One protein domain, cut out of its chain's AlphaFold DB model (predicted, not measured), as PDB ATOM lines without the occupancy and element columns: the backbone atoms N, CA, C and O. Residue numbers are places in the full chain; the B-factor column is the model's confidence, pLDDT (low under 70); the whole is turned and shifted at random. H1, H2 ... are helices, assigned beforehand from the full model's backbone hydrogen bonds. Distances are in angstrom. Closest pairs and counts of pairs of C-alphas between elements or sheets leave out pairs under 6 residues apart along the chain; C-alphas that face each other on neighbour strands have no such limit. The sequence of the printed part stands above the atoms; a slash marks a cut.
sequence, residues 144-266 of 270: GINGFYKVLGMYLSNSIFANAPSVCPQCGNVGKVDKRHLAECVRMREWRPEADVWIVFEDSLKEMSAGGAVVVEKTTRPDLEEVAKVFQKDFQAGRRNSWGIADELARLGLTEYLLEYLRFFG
ATOM      1  N   GLY A 144      18.499  42.195  95.129       94.44
ATOM      2  CA  GLY A 144      17.535  42.143  96.221       94.44
ATOM      3  C   GLY A 144      17.032  40.724  96.513       94.44
ATOM      4  O   GLY A 144      17.177  39.784  95.731       94.44
ATOM      5  N   ILE A 145      16.361  40.562  97.655       91.44
ATOM      6  CA  ILE A 145      15.796  39.264  98.070       91.44
ATOM      7  C   ILE A 145      14.770  38.754  97.043       91.44
ATOM      8  O   ILE A 145      14.763  37.581  96.684       91.44
ATOM      9  N   ASN A 146      13.921  39.640  96.515       89.75
ATOM     10  CA  ASN A 146      12.915  39.257  95.522       89.75
ATOM     11  C   ASN A 146      13.528  38.864  94.171       89.75
ATOM     12  O   ASN A 146      12.988  37.982  93.502       89.75
ATOM     13  N   GLY A 147      14.617  39.515  93.750       92.50
ATOM     14  CA  GLY A 147      15.317  39.167  92.514       92.50
ATOM     15  C   GLY A 147      16.034  37.830  92.632       92.50
ATOM     16  O   GLY A 147      15.942  37.022  91.711       92.50
ATOM     17  N   PHE A 148      16.625  37.529  93.796       93.75
ATOM     18  CA  PHE A 148      17.298  36.256  94.076       93.75
ATOM     19  C   PHE A 148      16.452  35.031  93.686       93.75
ATOM     20  O   PHE A 148      16.911  34.163  92.943       93.75
ATOM     21  N   TYR A 149      15.181  34.990  94.097       90.69
ATOM     22  CA  TYR A 149      14.280  33.869  93.790       90.69
ATOM     23  C   TYR A 149      13.818  33.805  92.328       90.69
ATOM     24  O   TYR A 149      13.254  32.796  91.904       90.69
ATOM     25  N   LYS A 150      14.050  34.861  91.541       92.38
ATOM     26  CA  LYS A 150      13.724  34.908  90.110       92.38
ATOM     27  C   LYS A 150      14.896  34.497  89.226       92.38
ATOM     28  O   LYS A 150      14.653  34.087  88.092       92.38
ATOM     29  N   VAL A 151      16.133  34.541  89.733       93.81
ATOM     30  CA  VAL A 151      17.363  34.287  88.957       93.81
ATOM     31  C   VAL A 151      17.291  32.974  88.186       93.81
ATOM     32  O   VAL A 151      17.565  32.961  86.990       93.81
ATOM     33  N   LEU A 152      16.880  31.876  88.829       92.06
ATOM     34  CA  LEU A 152      16.805  30.576  88.157       92.06
ATOM     35  C   LEU A 152      15.799  30.596  86.997       92.06
ATOM     36  O   LEU A 152      16.106  30.135  85.902       92.06
ATOM     37  N   GLY A 153      14.620  31.192  87.195       92.12
ATOM     38  CA  GLY A 153      13.630  31.365  86.128       92.12
ATOM     39  C   GLY A 153      14.133  32.267  84.994       92.12
ATOM     40  O   GLY A 153      13.902  31.983  83.815       92.12
ATOM     41  N   MET A 154      14.877  33.324  85.328       94.25
ATOM     42  CA  MET A 154      15.503  34.210  84.344       94.25
ATOM     43  C   MET A 154      16.594  33.492  83.546       94.25
ATOM     44  O   MET A 154      16.681  33.650  82.326       94.25
ATOM     45  N   TYR A 155      17.385  32.653  84.214       94.38
ATOM     46  CA  TYR A 155      18.381  31.801  83.583       94.38
ATOM     47  C   TYR A 155      17.722  30.799  82.636       94.38
ATOM     48  O   TYR A 155      18.085  30.733  81.464       94.38
ATOM     49  N   LEU A 156      16.704  30.062  83.089       91.81
ATOM     50  CA  LEU A 156      15.976  29.083  82.273       91.81
ATOM     51  C   LEU A 156      15.338  29.719  81.026       91.81
ATOM     52  O   LEU A 156      15.465  29.171  79.935       91.81
ATOM     53  N   SER A 157      14.732  30.900  81.162       92.12
ATOM     54  CA  SER A 157      14.101  31.645  80.057       92.12
ATOM     55  C   SER A 157      15.078  32.421  79.162       92.12
ATOM     56  O   SER A 157      14.646  33.052  78.200       92.12
ATOM     57  N   ASN A 158      16.378  32.405  79.468       92.50
ATOM     58  CA  ASN A 158      17.417  33.238  78.848       92.50
ATOM     59  C   ASN A 158      17.217  34.761  78.999       92.50
ATOM     60  O   ASN A 158      17.996  35.530  78.433       92.50
ATOM     61  N   SER A 159      16.226  35.218  79.774       93.75
ATOM     62  CA  SER A 159      15.989  36.651  80.014       93.75
ATOM     63  C   SER A 159      17.115  37.305  80.816       93.75
ATOM     64  O   SER A 159      17.365  38.495  80.651       93.75
ATOM     65  N   ILE A 160      17.870  36.521  81.591       93.88
ATOM     66  CA  ILE A 160      19.068  36.989  82.306       93.88
ATOM     67  C   ILE A 160      20.164  37.529  81.365       93.88
ATOM     68  O   ILE A 160      21.009  38.308  81.788       93.88
ATOM     69  N   PHE A 161      20.142  37.143  80.083       94.00
ATOM     70  CA  PHE A 161      21.107  37.569  79.062       94.00
ATOM     71  C   PHE A 161      20.601  38.737  78.205       94.00
ATOM     72  O   PHE A 161      21.178  39.009  77.151       94.00
ATOM     73  N   ALA A 162      19.500  39.395  78.588       91.75
ATOM     74  CA  ALA A 162      18.930  40.501  77.815       91.75
ATOM     75  C   ALA A 162      19.929  41.656  77.634       91.75
ATOM     76  O   ALA A 162      20.056  42.181  76.532       91.75
ATOM     77  N   ASN A 163      20.690  41.958  78.689       88.75
ATOM     78  CA  ASN A 163      21.696  43.023  78.723       88.75
ATOM     79  C   ASN A 163      23.133  42.476  78.649       88.75
ATOM     80  O   ASN A 163      24.072  43.129  79.100       88.75
ATOM     81  N   ALA A 164      23.320  41.256  78.133       93.88
ATOM     82  CA  ALA A 164      24.652  40.677  77.995       93.88
ATOM     83  C   ALA A 164      25.505  41.496  77.005       93.88
ATOM     84  O   ALA A 164      24.978  41.954  75.983       93.88
ATOM     85  N   PRO A 165      26.816  41.664  77.258       94.31
ATOM     86  CA  PRO A 165      27.677  42.419  76.360       94.31
ATOM     87  C   PRO A 165      27.769  41.747  74.981       94.31
ATOM     88  O   PRO A 165      27.621  40.531  74.838       94.31
ATOM     89  N   SER A 166      28.026  42.555  73.952       93.38
ATOM     90  CA  SER A 166      28.237  42.100  72.567       93.38
ATOM     91  C   SER A 166      29.677  41.662  72.280       93.38
ATOM     92  O   SER A 166      29.970  41.159  71.194       93.38
ATOM     93  N   VAL A 167      30.581  41.873  73.237       95.50
ATOM     94  CA  VAL A 167      31.964  41.400  73.218       95.50
ATOM     95  C   VAL A 167      32.254  40.794  74.580       95.50
ATOM     96  O   VAL A 167      32.037  41.439  75.606       95.50
ATOM     97  N   CYS A 168      32.740  39.557  74.602       96.38
ATOM     98  CA  CYS A 168      33.104  38.908  75.853       96.38
ATOM     99  C   CYS A 168      34.294  39.630  76.507       96.38
ATOM    100  O   CYS A 168      35.361  39.684  75.887       96.38
ATOM    101  N   PRO A 169      34.173  40.117  77.757       96.06
ATOM    102  CA  PRO A 169      35.268  40.817  78.430       96.06
ATOM    103  C   PRO A 169      36.461  39.902  78.743       96.06
ATOM    104  O   PRO A 169      37.557  40.398  78.967       96.06
ATOM    105  N   GLN A 170      36.258  38.580  78.734       96.31
ATOM    106  CA  GLN A 170      37.288  37.606  79.097       96.31
ATOM    107  C   GLN A 170      38.110  37.132  77.894       96.31
ATOM    108  O   GLN A 170      39.335  37.086  77.952       96.31
ATOM    109  N   CYS A 171      37.458  36.778  76.783       95.75
ATOM    110  CA  CYS A 171      38.153  36.235  75.608       95.75
ATOM    111  C   CYS A 171      38.126  37.139  74.369       95.75
ATOM    112  O   CYS A 171      38.715  36.774  73.356       95.75
ATOM    113  N   GLY A 172      37.439  38.285  74.412       94.31
ATOM    114  CA  GLY A 172      37.339  39.216  73.283       94.31
ATOM    115  C   GLY A 172      36.471  38.728  72.118       94.31
ATOM    116  O   GLY A 172      36.406  39.396  71.089       94.31
ATOM    117  N   ASN A 173      35.798  37.578  72.250       93.12
ATOM    118  CA  ASN A 173      34.920  37.061  71.204       93.12
ATOM    119  C   ASN A 173      33.747  38.019  70.954       93.12
ATOM    120  O   ASN A 173      33.040  38.394  71.892       93.12
ATOM    121  N   VAL A 174      33.529  38.367  69.686       91.50
ATOM    122  CA  VAL A 174      32.429  39.232  69.249       91.50
ATOM    123  C   VAL A 174      31.181  38.381  69.030       91.50
ATOM    124  O   VAL A 174      31.215  37.373  68.327       91.50
ATOM    125  N   GLY A 175      30.070  38.788  69.631       89.06
ATOM    126  CA  GLY A 175      28.804  38.070  69.590       89.06
ATOM    127  C   GLY A 175      28.071  38.135  70.925       89.06
ATOM    128  O   GLY A 175      28.558  38.691  71.906       89.06
ATOM    129  N   LYS A 176      26.872  37.555  70.967       87.44
ATOM    130  CA  LYS A 176      26.076  37.520  72.193       87.44
ATOM    131  C   LYS A 176      26.755  36.627  73.236       87.44
ATOM    132  O   LYS A 176      26.978  35.445  72.983       87.44
ATOM    133  N   VAL A 177      27.042  37.176  74.417       93.88
ATOM    134  CA  VAL A 177      27.522  36.402  75.572       93.88
ATOM    135  C   VAL A 177      26.329  35.683  76.212       93.88
ATOM    136  O   VAL A 177      25.714  36.164  77.160       93.88
ATOM    137  N   ASP A 178      25.946  34.546  75.635       92.25
ATOM    138  CA  ASP A 178      24.856  33.683  76.099       92.25
ATOM    139  C   ASP A 178      25.374  32.361  76.698       92.25
ATOM    140  O   ASP A 178      26.580  32.140  76.818       92.25
ATOM    141  N   LYS A 179      24.470  31.448  77.073       93.06
ATOM    142  CA  LYS A 179      24.834  30.143  77.657       93.06
ATOM    143  C   LYS A 179      25.813  29.339  76.800       93.06
ATOM    144  O   LYS A 179      26.658  28.640  77.353       93.06
ATOM    145  N   ARG A 180      25.693  29.409  75.469       91.56
ATOM    146  CA  ARG A 180      26.593  28.688  74.566       91.56
ATOM    147  C   ARG A 180      27.984  29.297  74.645       91.56
ATOM    148  O   ARG A 180      28.946  28.569  74.860       91.56
ATOM    149  N   HIS A 181      28.073  30.623  74.556       94.19
ATOM    150  CA  HIS A 181      29.349  31.310  74.710       94.19
ATOM    151  C   HIS A 181      30.007  31.001  76.061       94.19
ATOM    152  O   HIS A 181      31.189  30.675  76.105       94.19
ATOM    153  N   LEU A 182      29.248  31.059  77.159       95.38
ATOM    154  CA  LEU A 182      29.761  30.768  78.500       95.38
ATOM    155  C   LEU A 182      30.306  29.341  78.641       95.38
ATOM    156  O   LEU A 182      31.256  29.141  79.390       95.38
ATOM    157  N   ALA A 183      29.711  28.368  77.946       93.25
ATOM    158  CA  ALA A 183      30.153  26.974  77.957       93.25
ATOM    159  C   ALA A 183      31.373  26.714  77.053       93.25
ATOM    160  O   ALA A 183      32.122  25.770  77.284       93.25
ATOM    161  N   GLU A 184      31.574  27.538  76.023       92.69
ATOM    162  CA  GLU A 184      32.661  27.402  75.042       92.69
ATOM    163  C   GLU A 184      33.834  28.364  75.313       92.69
ATOM    164  O   GLU A 184      34.872  28.293  74.652       92.69
ATOM    165  N   CYS A 185      33.696  29.286  76.270       94.94
ATOM    166  CA  CYS A 185      34.715  30.292  76.531       94.94
ATOM    167  C   CYS A 185      35.998  29.669  77.095       94.94
ATOM    168  O   CYS A 185      36.012  29.085  78.177       94.94
ATOM    169  N   VAL A 186      37.122  29.913  76.415       94.62
ATOM    170  CA  VAL A 186      38.454  29.421  76.812       94.62
ATOM    171  C   VAL A 186      38.927  29.932  78.180       94.62
ATOM    172  O   VAL A 186      39.813  29.333  78.781       94.62
ATOM    173  N   ARG A 187      38.333  31.024  78.680       95.88
ATOM    174  CA  ARG A 187      38.655  31.655  79.971       95.88
ATOM    175  C   ARG A 187      37.680  31.280  81.091       95.88
ATOM    176  O   ARG A 187      37.819  31.787  82.196       95.88
ATOM    177  N   MET A 188      36.704  30.392  80.853       94.88
ATOM    178  CA  MET A 188      35.680  30.064  81.862       94.88
ATOM    179  C   MET A 188      36.267  29.587  83.200       94.88
ATOM    180  O   MET A 188      35.710  29.887  84.251       94.88
ATOM    181  N   ARG A 189      37.412  28.888  83.165       94.69
ATOM    182  CA  ARG A 189      38.084  28.325  84.350       94.69
ATOM    183  C   ARG A 189      38.859  29.340  85.184       94.69
ATOM    184  O   ARG A 189      39.355  28.992  86.248       94.69
ATOM    185  N   GLU A 190      38.992  30.573  84.705       96.31
ATOM    186  CA  GLU A 190      39.627  31.642  85.480       96.31
ATOM    187  C   GLU A 190      38.697  32.182  86.568       96.31
ATOM    188  O   GLU A 190      39.164  32.760  87.549       96.31
ATOM    189  N   TRP A 191      37.387  31.948  86.441       96.50
ATOM    190  CA  TRP A 191      36.468  32.178  87.541       96.50
ATOM    191  C   TRP A 191      36.627  31.076  88.589       96.50
ATOM    192  O   TRP A 191      36.331  29.910  88.321       96.50
ATOM    193  N   ARG A 192      37.089  31.473  89.781       94.31
ATOM    194  CA  ARG A 192      37.288  30.606  90.949       94.31
ATOM    195  C   ARG A 192      37.915  29.252  90.589       94.31
ATOM    196  O   ARG A 192      37.248  28.220  90.706       94.31
ATOM    197  N   PRO A 193      39.175  29.221  90.122       94.62
ATOM    198  CA  PRO A 193      39.849  27.966  89.785       94.62
ATOM    199  C   PRO A 193      39.918  26.985  90.969       94.62
ATOM    200  O   PRO A 193      40.066  25.785  90.765       94.62
ATOM    201  N   GLU A 194      39.793  27.487  92.198       91.69
ATOM    202  CA  GLU A 194      39.771  26.725  93.443       91.69
ATOM    203  C   GLU A 194      38.413  26.099  93.795       91.69
ATOM    204  O   GLU A 194      38.332  25.349  94.763       91.69
ATOM    205  N   ALA A 195      37.334  26.425  93.077       90.12
ATOM    206  CA  ALA A 195      36.001  25.995  93.477       90.12
ATOM    207  C   ALA A 195      35.745  24.509  93.176       90.12
ATOM    208  O   ALA A 195      35.834  24.063  92.031       90.12
ATOM    209  N   ASP A 196      35.298  23.761  94.189       87.75
ATOM    210  CA  ASP A 196      34.982  22.327  94.077       87.75
ATOM    211  C   ASP A 196      33.894  22.014  93.035       87.75
ATOM    212  O   ASP A 196      33.831  20.901  92.510       87.75
ATOM    213  N   VAL A 197      33.068  23.001  92.668       89.44
ATOM    214  CA  VAL A 197      32.049  22.861  91.615       89.44
ATOM    215  C   VAL A 197      32.645  22.442  90.266       89.44
ATOM    216  O   VAL A 197      31.966  21.786  89.479       89.44
ATOM    217  N   TRP A 198      33.923  22.740  90.005       92.94
ATOM    218  CA  TRP A 198      34.605  22.262  88.803       92.94
ATOM    219  C   TRP A 198      34.687  20.737  88.752       92.94
ATOM    220  O   TRP A 198      34.541  20.166  87.678       92.94
ATOM    221  N   ILE A 199      34.849  20.066  89.894       89.69
ATOM    222  CA  ILE A 199      34.880  18.598  89.963       89.69
ATOM    223  C   ILE A 199      33.514  18.033  89.556       89.69
ATOM    224  O   ILE A 199      33.435  17.129  88.727       89.69
ATOM    225  N   VAL A 200      32.437  18.622  90.076       86.88
ATOM    226  CA  VAL A 200      31.051  18.232  89.769       86.88
ATOM    227  C   VAL A 200      30.722  18.452  88.297       86.88
ATOM    228  O   VAL A 200      30.069  17.624  87.661       86.88
ATOM    229  N   PHE A 201      31.194  19.569  87.751       91.00
ATOM    230  CA  PHE A 201      31.063  19.886  86.340       91.00
ATOM    231  C   PHE A 201      31.763  18.840  85.463       91.00
ATOM    232  O   PHE A 201      31.152  18.339  84.520       91.00
ATOM    233  N   GLU A 202      33.002  18.453  85.788       90.38
ATOM    234  CA  GLU A 202      33.716  17.400  85.050       90.38
ATOM    235  C   GLU A 202      32.992  16.056  85.109       90.38
ATOM    236  O   GLU A 202      32.901  15.353  84.103       90.38
ATOM    237  N   ASP A 203      32.481  15.679  86.279       85.56
ATOM    238  CA  ASP A 203      31.753  14.423  86.431       85.56
ATOM    239  C   ASP A 203      30.453  14.437  85.616       85.56
ATOM    240  O   ASP A 203      30.178  13.481  84.888       85.56
ATOM    241  N   SER A 204      29.742  15.566  85.596       84.81
ATOM    242  CA  SER A 204      28.558  15.760  84.748       84.81
ATOM    243  C   SER A 204      28.898  15.662  83.254       84.81
ATOM    244  O   SER A 204      28.192  14.995  82.496       84.81
ATOM    245  N   LEU A 205      30.015  16.251  82.807       86.25
ATOM    246  CA  LEU A 205      30.474  16.125  81.417       86.25
ATOM    247  C   LEU A 205      30.829  14.679  81.043       86.25
ATOM    248  O   LEU A 205      30.497  14.232  79.940       86.25
ATOM    249  N   LYS A 206      31.482  13.931  81.941       85.00
ATOM    250  CA  LYS A 206      31.799  12.511  81.714       85.00
ATOM    251  C   LYS A 206      30.524  11.694  81.541       85.00
ATOM    252  O   LYS A 206      30.432  10.934  80.577       85.00
ATOM    253  N   GLU A 207      29.537  11.885  82.413       78.19
ATOM    254  CA  GLU A 207      28.238  11.209  82.321       78.19
ATOM    255  C   GLU A 207      27.535  11.501  80.990       78.19
ATOM    256  O   GLU A 207      27.053  10.582  80.324       78.19
ATOM    257  N   MET A 208      27.563  12.762  80.550       76.31
ATOM    258  CA  MET A 208      27.006  13.177  79.263       76.31
ATOM    259  C   MET A 208      27.720  12.535  78.069       76.31
ATOM    260  O   MET A 208      27.073  12.101  77.114       76.31
ATOM    261  N   SER A 209      29.053  12.457  78.111       74.44
ATOM    262  CA  SER A 209      29.863  11.869  77.036       74.44
ATOM    263  C   SER A 209      29.670  10.355  76.893       74.44
ATOM    264  O   SER A 209      29.789   9.819  75.793       74.44
ATOM    265  N   ALA A 210      29.295   9.670  77.977       72.31
ATOM    266  CA  ALA A 210      29.040   8.231  78.001       72.31
ATOM    267  C   ALA A 210      27.701   7.824  77.343       72.31
ATOM    268  O   ALA A 210      27.280   6.673  77.460       72.31
ATOM    269  N   GLY A 211      27.007   8.743  76.658       58.78
ATOM    270  CA  GLY A 211      25.719   8.484  76.003       58.78
ATOM    271  C   GLY A 211      24.530   8.426  76.968       58.78
ATOM    272  O   GLY A 211      23.396   8.204  76.537       58.78
ATOM    273  N   GLY A 212      24.760   8.664  78.262       55.28
ATOM    274  CA  GLY A 212      23.704   8.921  79.226       55.28
ATOM    275  C   GLY A 212      23.167  10.323  78.991       55.28
ATOM    276  O   GLY A 212      23.779  11.301  79.409       55.28
ATOM    277  N   ALA A 213      22.027  10.449  78.307       53.44
ATOM    278  CA  ALA A 213      21.242  11.678  78.371       53.44
ATOM    279  C   ALA A 213      21.119  12.062  79.844       53.44
ATOM    280  O   ALA A 213      20.589  11.228  80.569       53.44
ATOM    281  N   VAL A 214      21.669  13.223  80.247       50.50
ATOM    282  CA  VAL A 214      21.961  13.604  81.643       50.50
ATOM    283  C   VAL A 214      21.064  12.836  82.609       50.50
ATOM    284  O   VAL A 214      19.918  13.225  82.849       50.50
ATOM    285  N   VAL A 215      21.547  11.696  83.113       45.19
ATOM    286  CA  VAL A 215      20.811  10.956  84.133       45.19
ATOM    287  C   VAL A 215      21.154  11.673  85.421       45.19
ATOM    288  O   VAL A 215      21.861  11.147  86.269       45.19
ATOM    289  N   VAL A 216      20.694  12.923  85.538       50.06
ATOM    290  CA  VAL A 216      20.693  13.604  86.822       50.06
ATOM    291  C   VAL A 216      19.887  12.676  87.708       50.06
ATOM    292  O   VAL A 216      18.697  12.462  87.439       50.06
ATOM    293  N   GLU A 217      20.527  12.058  88.703       46.09
ATOM    294  CA  GLU A 217      19.797  11.357  89.752       46.09
ATOM    295  C   GLU A 217      18.641  12.263  90.155       46.09
ATOM    296  O   GLU A 217      18.876  13.441  90.432       46.09
ATOM    297  N   LYS A 218      17.402  11.748  90.087       44.94
ATOM    298  CA  LYS A 218      16.186  12.530  90.346       44.94
ATOM    299  C   LYS A 218      16.413  13.381  91.581       44.94
ATOM    300  O   LYS A 218      16.437  12.862  92.701       44.94
ATOM    301  N   THR A 219      16.630  14.674  91.374       53.62
ATOM    302  CA  THR A 219      16.828  15.563  92.500       53.62
ATOM    303  C   THR A 219      15.449  15.741  93.100       53.62
ATOM    304  O   THR A 219      14.446  15.875  92.403       53.62
ATOM    305  N   THR A 220      15.352  15.805  94.412       51.88
ATOM    306  CA  THR A 220      14.072  16.134  95.041       51.88
ATOM    307  C   THR A 220      13.680  17.596  94.860       51.88
ATOM    308  O   THR A 220      12.734  18.026  95.505       51.88
ATOM    309  N   ARG A 221      14.400  18.362  94.026       63.62
ATOM    310  CA  ARG A 221      14.140  19.752  93.657       63.62
ATOM    311  C   ARG A 221      13.698  19.820  92.192       63.62
ATOM    312  O   ARG A 221      14.537  19.908  91.295       63.62
ATOM    313  N   PRO A 222      12.382  19.815  91.918       65.19
ATOM    314  CA  PRO A 222      11.871  19.827  90.548       65.19
ATOM    315  C   PRO A 222      12.350  21.021  89.713       65.19
ATOM    316  O   PRO A 222      12.432  20.925  88.496       65.19
ATOM    317  N   ASP A 223      12.641  22.152  90.355       65.12
ATOM    318  CA  ASP A 223      13.178  23.357  89.722       65.12
ATOM    319  C   ASP A 223      14.638  23.203  89.273       65.12
ATOM    320  O   ASP A 223      15.013  23.744  88.236       65.12
ATOM    321  N   LEU A 224      15.440  22.423  89.999       71.88
ATOM    322  CA  LEU A 224      16.827  22.129  89.636       71.88
ATOM    323  C   LEU A 224      16.911  21.056  88.542       71.88
ATOM    324  O   LEU A 224      17.736  21.159  87.634       71.88
ATOM    325  N   GLU A 225      15.996  20.079  88.556       78.38
ATOM    326  CA  GLU A 225      15.836  19.135  87.439       78.38
ATOM    327  C   GLU A 225      15.475  19.842  86.126       78.38
ATOM    328  O   GLU A 225      15.818  19.366  85.042       78.38
ATOM    329  N   GLU A 226      14.768  20.972  86.207       82.81
ATOM    330  CA  GLU A 226      14.324  21.721  85.033       82.81
ATOM    331  C   GLU A 226      15.504  22.250  84.209       82.81
ATOM    332  O   GLU A 226      15.421  22.287  82.985       82.81
ATOM    333  N   VAL A 227      16.634  22.581  84.847       86.19
ATOM    334  CA  VAL A 227      17.856  23.027  84.153       86.19
ATOM    335  C   VAL A 227      18.347  21.956  83.181       86.19
ATOM    336  O   VAL A 227      18.571  22.238  82.001       86.19
ATOM    337  N   ALA A 228      18.445  20.713  83.652       83.69
ATOM    338  CA  ALA A 228      18.872  19.587  82.830       83.69
ATOM    339  C   ALA A 228      17.838  19.239  81.747       83.69
ATOM    340  O   ALA A 228      18.213  18.992  80.600       83.69
ATOM    341  N   LYS A 229      16.537  19.287  82.067       85.12
ATOM    342  CA  LYS A 229      15.452  19.037  81.097       85.12
ATOM    343  C   LYS A 229      15.448  20.062  79.962       85.12
ATOM    344  O   LYS A 229      15.352  19.687  78.792       85.12
ATOM    345  N   VAL A 230      15.578  21.350  80.290       86.19
ATOM    346  CA  VAL A 230      15.655  22.433  79.298       86.19
ATOM    347  C   VAL A 230      16.886  22.258  78.416       86.19
ATOM    348  O   VAL A 230      16.762  22.312  77.192       86.19
ATOM    349  N   PHE A 231      18.048  21.961  79.008       86.81
ATOM    350  CA  PHE A 231      19.257  21.673  78.239       86.81
ATOM    351  C   PHE A 231      19.069  20.485  77.288       86.81
ATOM    352  O   PHE A 231      19.371  20.601  76.104       86.81
ATOM    353  N   GLN A 232      18.523  19.365  77.766       84.12
ATOM    354  CA  GLN A 232      18.297  18.175  76.945       84.12
ATOM    355  C   GLN A 232      17.373  18.471  75.755       84.12
ATOM    356  O   GLN A 232      17.637  18.025  74.638       84.12
ATOM    357  N   LYS A 233      16.321  19.269  75.968       85.69
ATOM    358  CA  LYS A 233      15.419  19.720  74.902       85.69
ATOM    359  C   LYS A 233      16.129  20.609  73.877       85.69
ATOM    360  O   LYS A 233      15.830  20.529  72.684       85.69
ATOM    361  N   ASP A 234      17.035  21.478  74.318       84.12
ATOM    362  CA  ASP A 234      17.841  22.318  73.427       84.12
ATOM    363  C   ASP A 234      18.886  21.508  72.655       84.12
ATOM    364  O   ASP A 234      19.083  21.757  71.463       84.12
ATOM    365  N   PHE A 235      19.476  20.500  73.296       84.38
ATOM    366  CA  PHE A 235      20.413  19.556  72.697       84.38
ATOM    367  C   PHE A 235      19.765  18.714  71.604       84.38
ATOM    368  O   PHE A 235      20.234  18.702  70.468       84.38
ATOM    369  N   GLN A 236      18.627  18.087  71.903       84.19
ATOM    370  CA  GLN A 236      17.865  17.296  70.932       84.19
ATOM    371  C   GLN A 236      17.380  18.129  69.741       84.19
ATOM    372  O   GLN A 236      17.258  17.616  68.634       84.19
ATOM    373  N   ALA A 237      17.118  19.418  69.956       85.38
ATOM    374  CA  ALA A 237      16.718  20.336  68.899       85.38
ATOM    375  C   ALA A 237      17.898  20.991  68.156       85.38
ATOM    376  O   ALA A 237      17.666  21.875  67.333       85.38
ATOM    377  N   GLY A 238      19.147  20.627  68.471       81.69
ATOM    378  CA  GLY A 238      20.347  21.194  67.848       81.69
ATOM    379  C   GLY A 238      20.597  22.675  68.159       81.69
ATOM    380  O   GLY A 238      21.433  23.300  67.513       81.69
ATOM    381  N   ARG A 239      19.889  23.261  69.136       81.75
ATOM    382  CA  ARG A 239      20.050  24.673  69.533       81.75
ATOM    383  C   ARG A 239      21.295  24.899  70.382       81.75
ATOM    384  O   ARG A 239      21.835  26.002  70.399       81.75
ATOM    385  N   ARG A 240      21.728  23.870  71.112       81.06
ATOM    386  CA  ARG A 240      22.842  23.945  72.054       81.06
ATOM    387  C   ARG A 240      23.507  22.587  72.211       81.06
ATOM    388  O   ARG A 240      22.825  21.611  72.465       81.06
ATOM    389  N   ASN A 241      24.828  22.527  72.115       81.75
ATOM    390  CA  ASN A 241      25.598  21.281  72.204       81.75
ATOM    391  C   ASN A 241      26.503  21.193  73.448       81.75
ATOM    392  O   ASN A 241      27.026  20.120  73.727       81.75
ATOM    393  N   SER A 242      26.686  22.291  74.185       84.62
ATOM    394  CA  SER A 242      27.671  22.410  75.263       84.62
ATOM    395  C   SER A 242      27.022  22.739  76.609       84.62
ATOM    396  O   SER A 242      26.266  23.707  76.722       84.62
ATOM    397  N   TRP A 243      27.322  21.936  77.630       89.94
ATOM    398  CA  TRP A 243      27.001  22.198  79.036       89.94
ATOM    399  C   TRP A 243      28.137  23.011  79.660       89.94
ATOM    400  O   TRP A 243      29.301  22.659  79.483       89.94
ATOM    401  N   GLY A 244      27.816  24.115  80.332       92.81
ATOM    402  CA  GLY A 244      28.801  25.016  80.930       92.81
ATOM    403  C   GLY A 244      28.674  25.087  82.447       92.81
ATOM    404  O   GLY A 244      27.660  24.696  83.023       92.81
ATOM    405  N   ILE A 245      29.682  25.666  83.100       95.19
ATOM    406  CA  ILE A 245      29.683  25.832  84.561       95.19
ATOM    407  C   ILE A 245      28.487  26.656  85.065       95.19
ATOM    408  O   ILE A 245      27.975  26.401  86.148       95.19
ATOM    409  N   ALA A 246      27.967  27.591  84.261       95.81
ATOM    410  CA  ALA A 246      26.744  28.323  84.594       95.81
ATOM    411  C   ALA A 246      25.519  27.400  84.733       95.81
ATOM    412  O   ALA A 246      24.686  27.615  85.612       95.81
ATOM    413  N   ASP A 247      25.404  26.361  83.900       93.56
ATOM    414  CA  ASP A 247      24.320  25.385  84.034       93.56
ATOM    415  C   ASP A 247      24.513  24.516  85.256       93.56
ATOM    416  O   ASP A 247      23.539  24.214  85.935       93.56
ATOM    417  N   GLU A 248      25.761  24.164  85.560       92.44
ATOM    418  CA  GLU A 248      26.100  23.408  86.758       92.44
ATOM    419  C   GLU A 248      25.697  24.178  88.017       92.44
ATOM    420  O   GLU A 248      24.963  23.669  88.859       92.44
ATOM    421  N   LEU A 249      26.074  25.454  88.105       94.44
ATOM    422  CA  LEU A 249      25.701  26.337  89.211       94.44
ATOM    423  C   LEU A 249      24.180  26.502  89.322       94.44
ATOM    424  O   LEU A 249      23.628  26.454  90.425       94.44
ATOM    425  N   ALA A 250      23.489  26.651  88.187       92.75
ATOM    426  CA  ALA A 250      22.032  26.710  88.148       92.75
ATOM    427  C   ALA A 250      21.393  25.390  88.614       92.75
ATOM    428  O   ALA A 250      20.447  25.422  89.398       92.75
ATOM    429  N   ARG A 251      21.923  24.240  88.177       88.88
ATOM    430  CA  ARG A 251      21.466  22.887  88.534       88.88
ATOM    431  C   ARG A 251      21.714  22.569  90.006       88.88
ATOM    432  O   ARG A 251      20.909  21.880  90.618       88.88
ATOM    433  N   LEU A 252      22.791  23.078  90.592       87.38
ATOM    434  CA  LEU A 252      23.105  22.898  92.012       87.38
ATOM    435  C   LEU A 252      22.351  23.885  92.918       87.38
ATOM    436  O   LEU A 252      22.396  23.766  94.141       87.38
ATOM    437  N   GLY A 253      21.640  24.864  92.347       88.75
ATOM    438  CA  GLY A 253      20.962  25.902  93.124       88.75
ATOM    439  C   GLY A 253      21.948  26.810  93.867       88.75
ATOM    440  O   GLY A 253      21.657  27.270  94.975       88.75
ATOM    441  N   LEU A 254      23.119  27.042  93.273       92.75
ATOM    442  CA  LEU A 254      24.154  27.952  93.759       92.75
ATOM    443  C   LEU A 254      23.970  29.320  93.100       92.75
ATOM    444  O   LEU A 254      24.825  29.801  92.360       92.75
ATOM    445  N   THR A 255      22.806  29.929  93.340       94.25
ATOM    446  CA  THR A 255      22.378  31.196  92.728       94.25
ATOM    447  C   THR A 255      23.390  32.316  92.930       94.25
ATOM    448  O   THR A 255      23.622  33.110  92.021       94.25
ATOM    449  N   GLU A 256      24.007  32.371  94.104       95.62
ATOM    450  CA  GLU A 256      25.005  33.373  94.442       95.62
ATOM    451  C   GLU A 256      26.234  33.266  93.533       95.62
ATOM    452  O   GLU A 256      26.638  34.239  92.897       95.62
ATOM    453  N   TYR A 257      26.776  32.055  93.401       95.88
ATOM    454  CA  TYR A 257      27.915  31.781  92.535       95.88
ATOM    455  C   TYR A 257      27.557  31.865  91.051       95.88
ATOM    456  O   TYR A 257      28.383  32.313  90.263       95.88
ATOM    457  N   LEU A 258      26.326  31.521  90.657       96.25
ATOM    458  CA  LEU A 258      25.837  31.757  89.299       96.25
ATOM    459  C   LEU A 258      25.894  33.248  88.953       96.25
ATOM    460  O   LEU A 258      26.433  33.612  87.914       96.25
ATOM    461  N   LEU A 259      25.370  34.122  89.816       96.25
ATOM    462  CA  LEU A 259      25.414  35.567  89.584       96.25
ATOM    463  C   LEU A 259      26.844  36.110  89.597       96.25
ATOM    464  O   LEU A 259      27.176  36.974  88.787       96.25
ATOM    465  N   GLU A 260      27.698  35.590  90.476       95.81
ATOM    466  CA  GLU A 260      29.115  35.944  90.504       95.81
ATOM    467  C   GLU A 260      29.829  35.557  89.195       95.81
ATOM    468  O   GLU A 260      30.537  36.379  88.612       95.81
ATOM    469  N   TYR A 261      29.578  34.347  88.685       97.00
ATOM    470  CA  TYR A 261      30.096  33.871  87.402       97.00
ATOM    471  C   TYR A 261      29.576  34.706  86.227       97.00
ATOM    472  O   TYR A 261      30.334  35.111  85.350       97.00
ATOM    473  N   LEU A 262      28.281  35.027  86.208       96.44
ATOM    474  CA  LEU A 262      27.700  35.883  85.173       96.44
ATOM    475  C   LEU A 262      28.337  37.281  85.182       96.44
ATOM    476  O   LEU A 262      28.681  37.807  84.122       96.44
ATOM    477  N   ARG A 263      28.595  37.841  86.370       95.31
ATOM    478  CA  ARG A 263      29.289  39.126  86.528       95.31
ATOM    479  C   ARG A 263      30.725  39.074  86.009       95.31
ATOM    480  O   ARG A 263      31.164  40.036  85.384       95.31
ATOM    481  N   PHE A 264      31.432  37.958  86.199       96.12
ATOM    482  CA  PHE A 264      32.752  37.742  85.598       96.12
ATOM    483  C   PHE A 264      32.703  37.875  84.064       96.12
ATOM    484  O   PHE A 264      33.619  38.420  83.460       96.12
ATOM    485  N   PHE A 265      31.589  37.517  83.425       96.75
ATOM    486  CA  PHE A 265      31.360  37.711  81.988       96.75
ATOM    487  C   PHE A 265      30.693  39.043  81.604       96.75
ATOM    488  O   PHE A 265      30.293  39.225  80.454       96.75
ATOM    489  N   GLY A 266      30.594  39.994  82.535       94.25
ATOM    490  CA  GLY A 266      29.981  41.305  82.302       94.25
ATOM    491  C   GLY A 266      28.452  41.279  82.231       94.25
ATOM    492  O   GLY A 266      27.849  42.254  81.794       94.25
TER     493      GLY A 266
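Overview. This is residues 144 to 266 of the 270 residues of an uncharacterized protein of Tuber melanosporum (strain Mel28) (UniProt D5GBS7). The longest helix, H5, packs with H3, H4 and H7 round the short helix H6 at the core, mostly crossed, while H1 lies farthest from the middle. Long unnamed stretches run round the outside. The printed part has 123 residues with seven named helices, H1 to H7 in order, and no named strand: class all helix. It is compact, with a radius of gyration of the C-alphas of 13.9 A, and rounded, spanning 35 by 33 by 33 A.

Along the chain. H5 is residues 222 to 236, 20.7 A long, beginning at C-alpha 222 (11.871, 19.827, 90.548). H6 is residues 245 to 251, H4 197 to 209 at 18.4 A, H7 255 to 264 at 14.2 A, H3 179 to 184, H2 151 to 156 and H1 144 to 148. H7 ends at C-alpha 264 (32.752, 37.742, 85.598).

Arrangement. H6 is the hub. H5 touches it with residues 224 to 228 alone, the closest C-alphas, Leu 224 and Arg 251, 4.8 A apart, at a steep tilt of 49 degrees, opposite ways. H7 forms a helical hairpin with H6, the closest C-alphas, Leu 249 and Leu 258, 5.4 A apart, at 20 degrees. H4 touches H6 with residues 197 to 201 alone, about perpendicular at 88 degrees; the closest C-alphas, Phe 201 and Glu 248, are 6.1 A apart. H3 touches H6, the closest C-alphas being Ala 183 and Ile 245, 6.7 A apart. H2 is close to but not clearly touching H6; C-alphas Leu 152 and Ala 250, the closest, are 6.5 A apart. H1 touches no helix. Every O i to N i+4 pair is within hydrogen-bond range in H1, H2, H3, H4, H6 and H7; in H5, 9 of 11.

Size, cuts and confidence. The C-alphas farthest apart, Gly 144 and Ala 210, are 40.2 A apart. The printed part has no cut. The links H2 to H3, H3 to H4 and H4 to H5 are long. Residues 211 to 223 have pLDDT under 70.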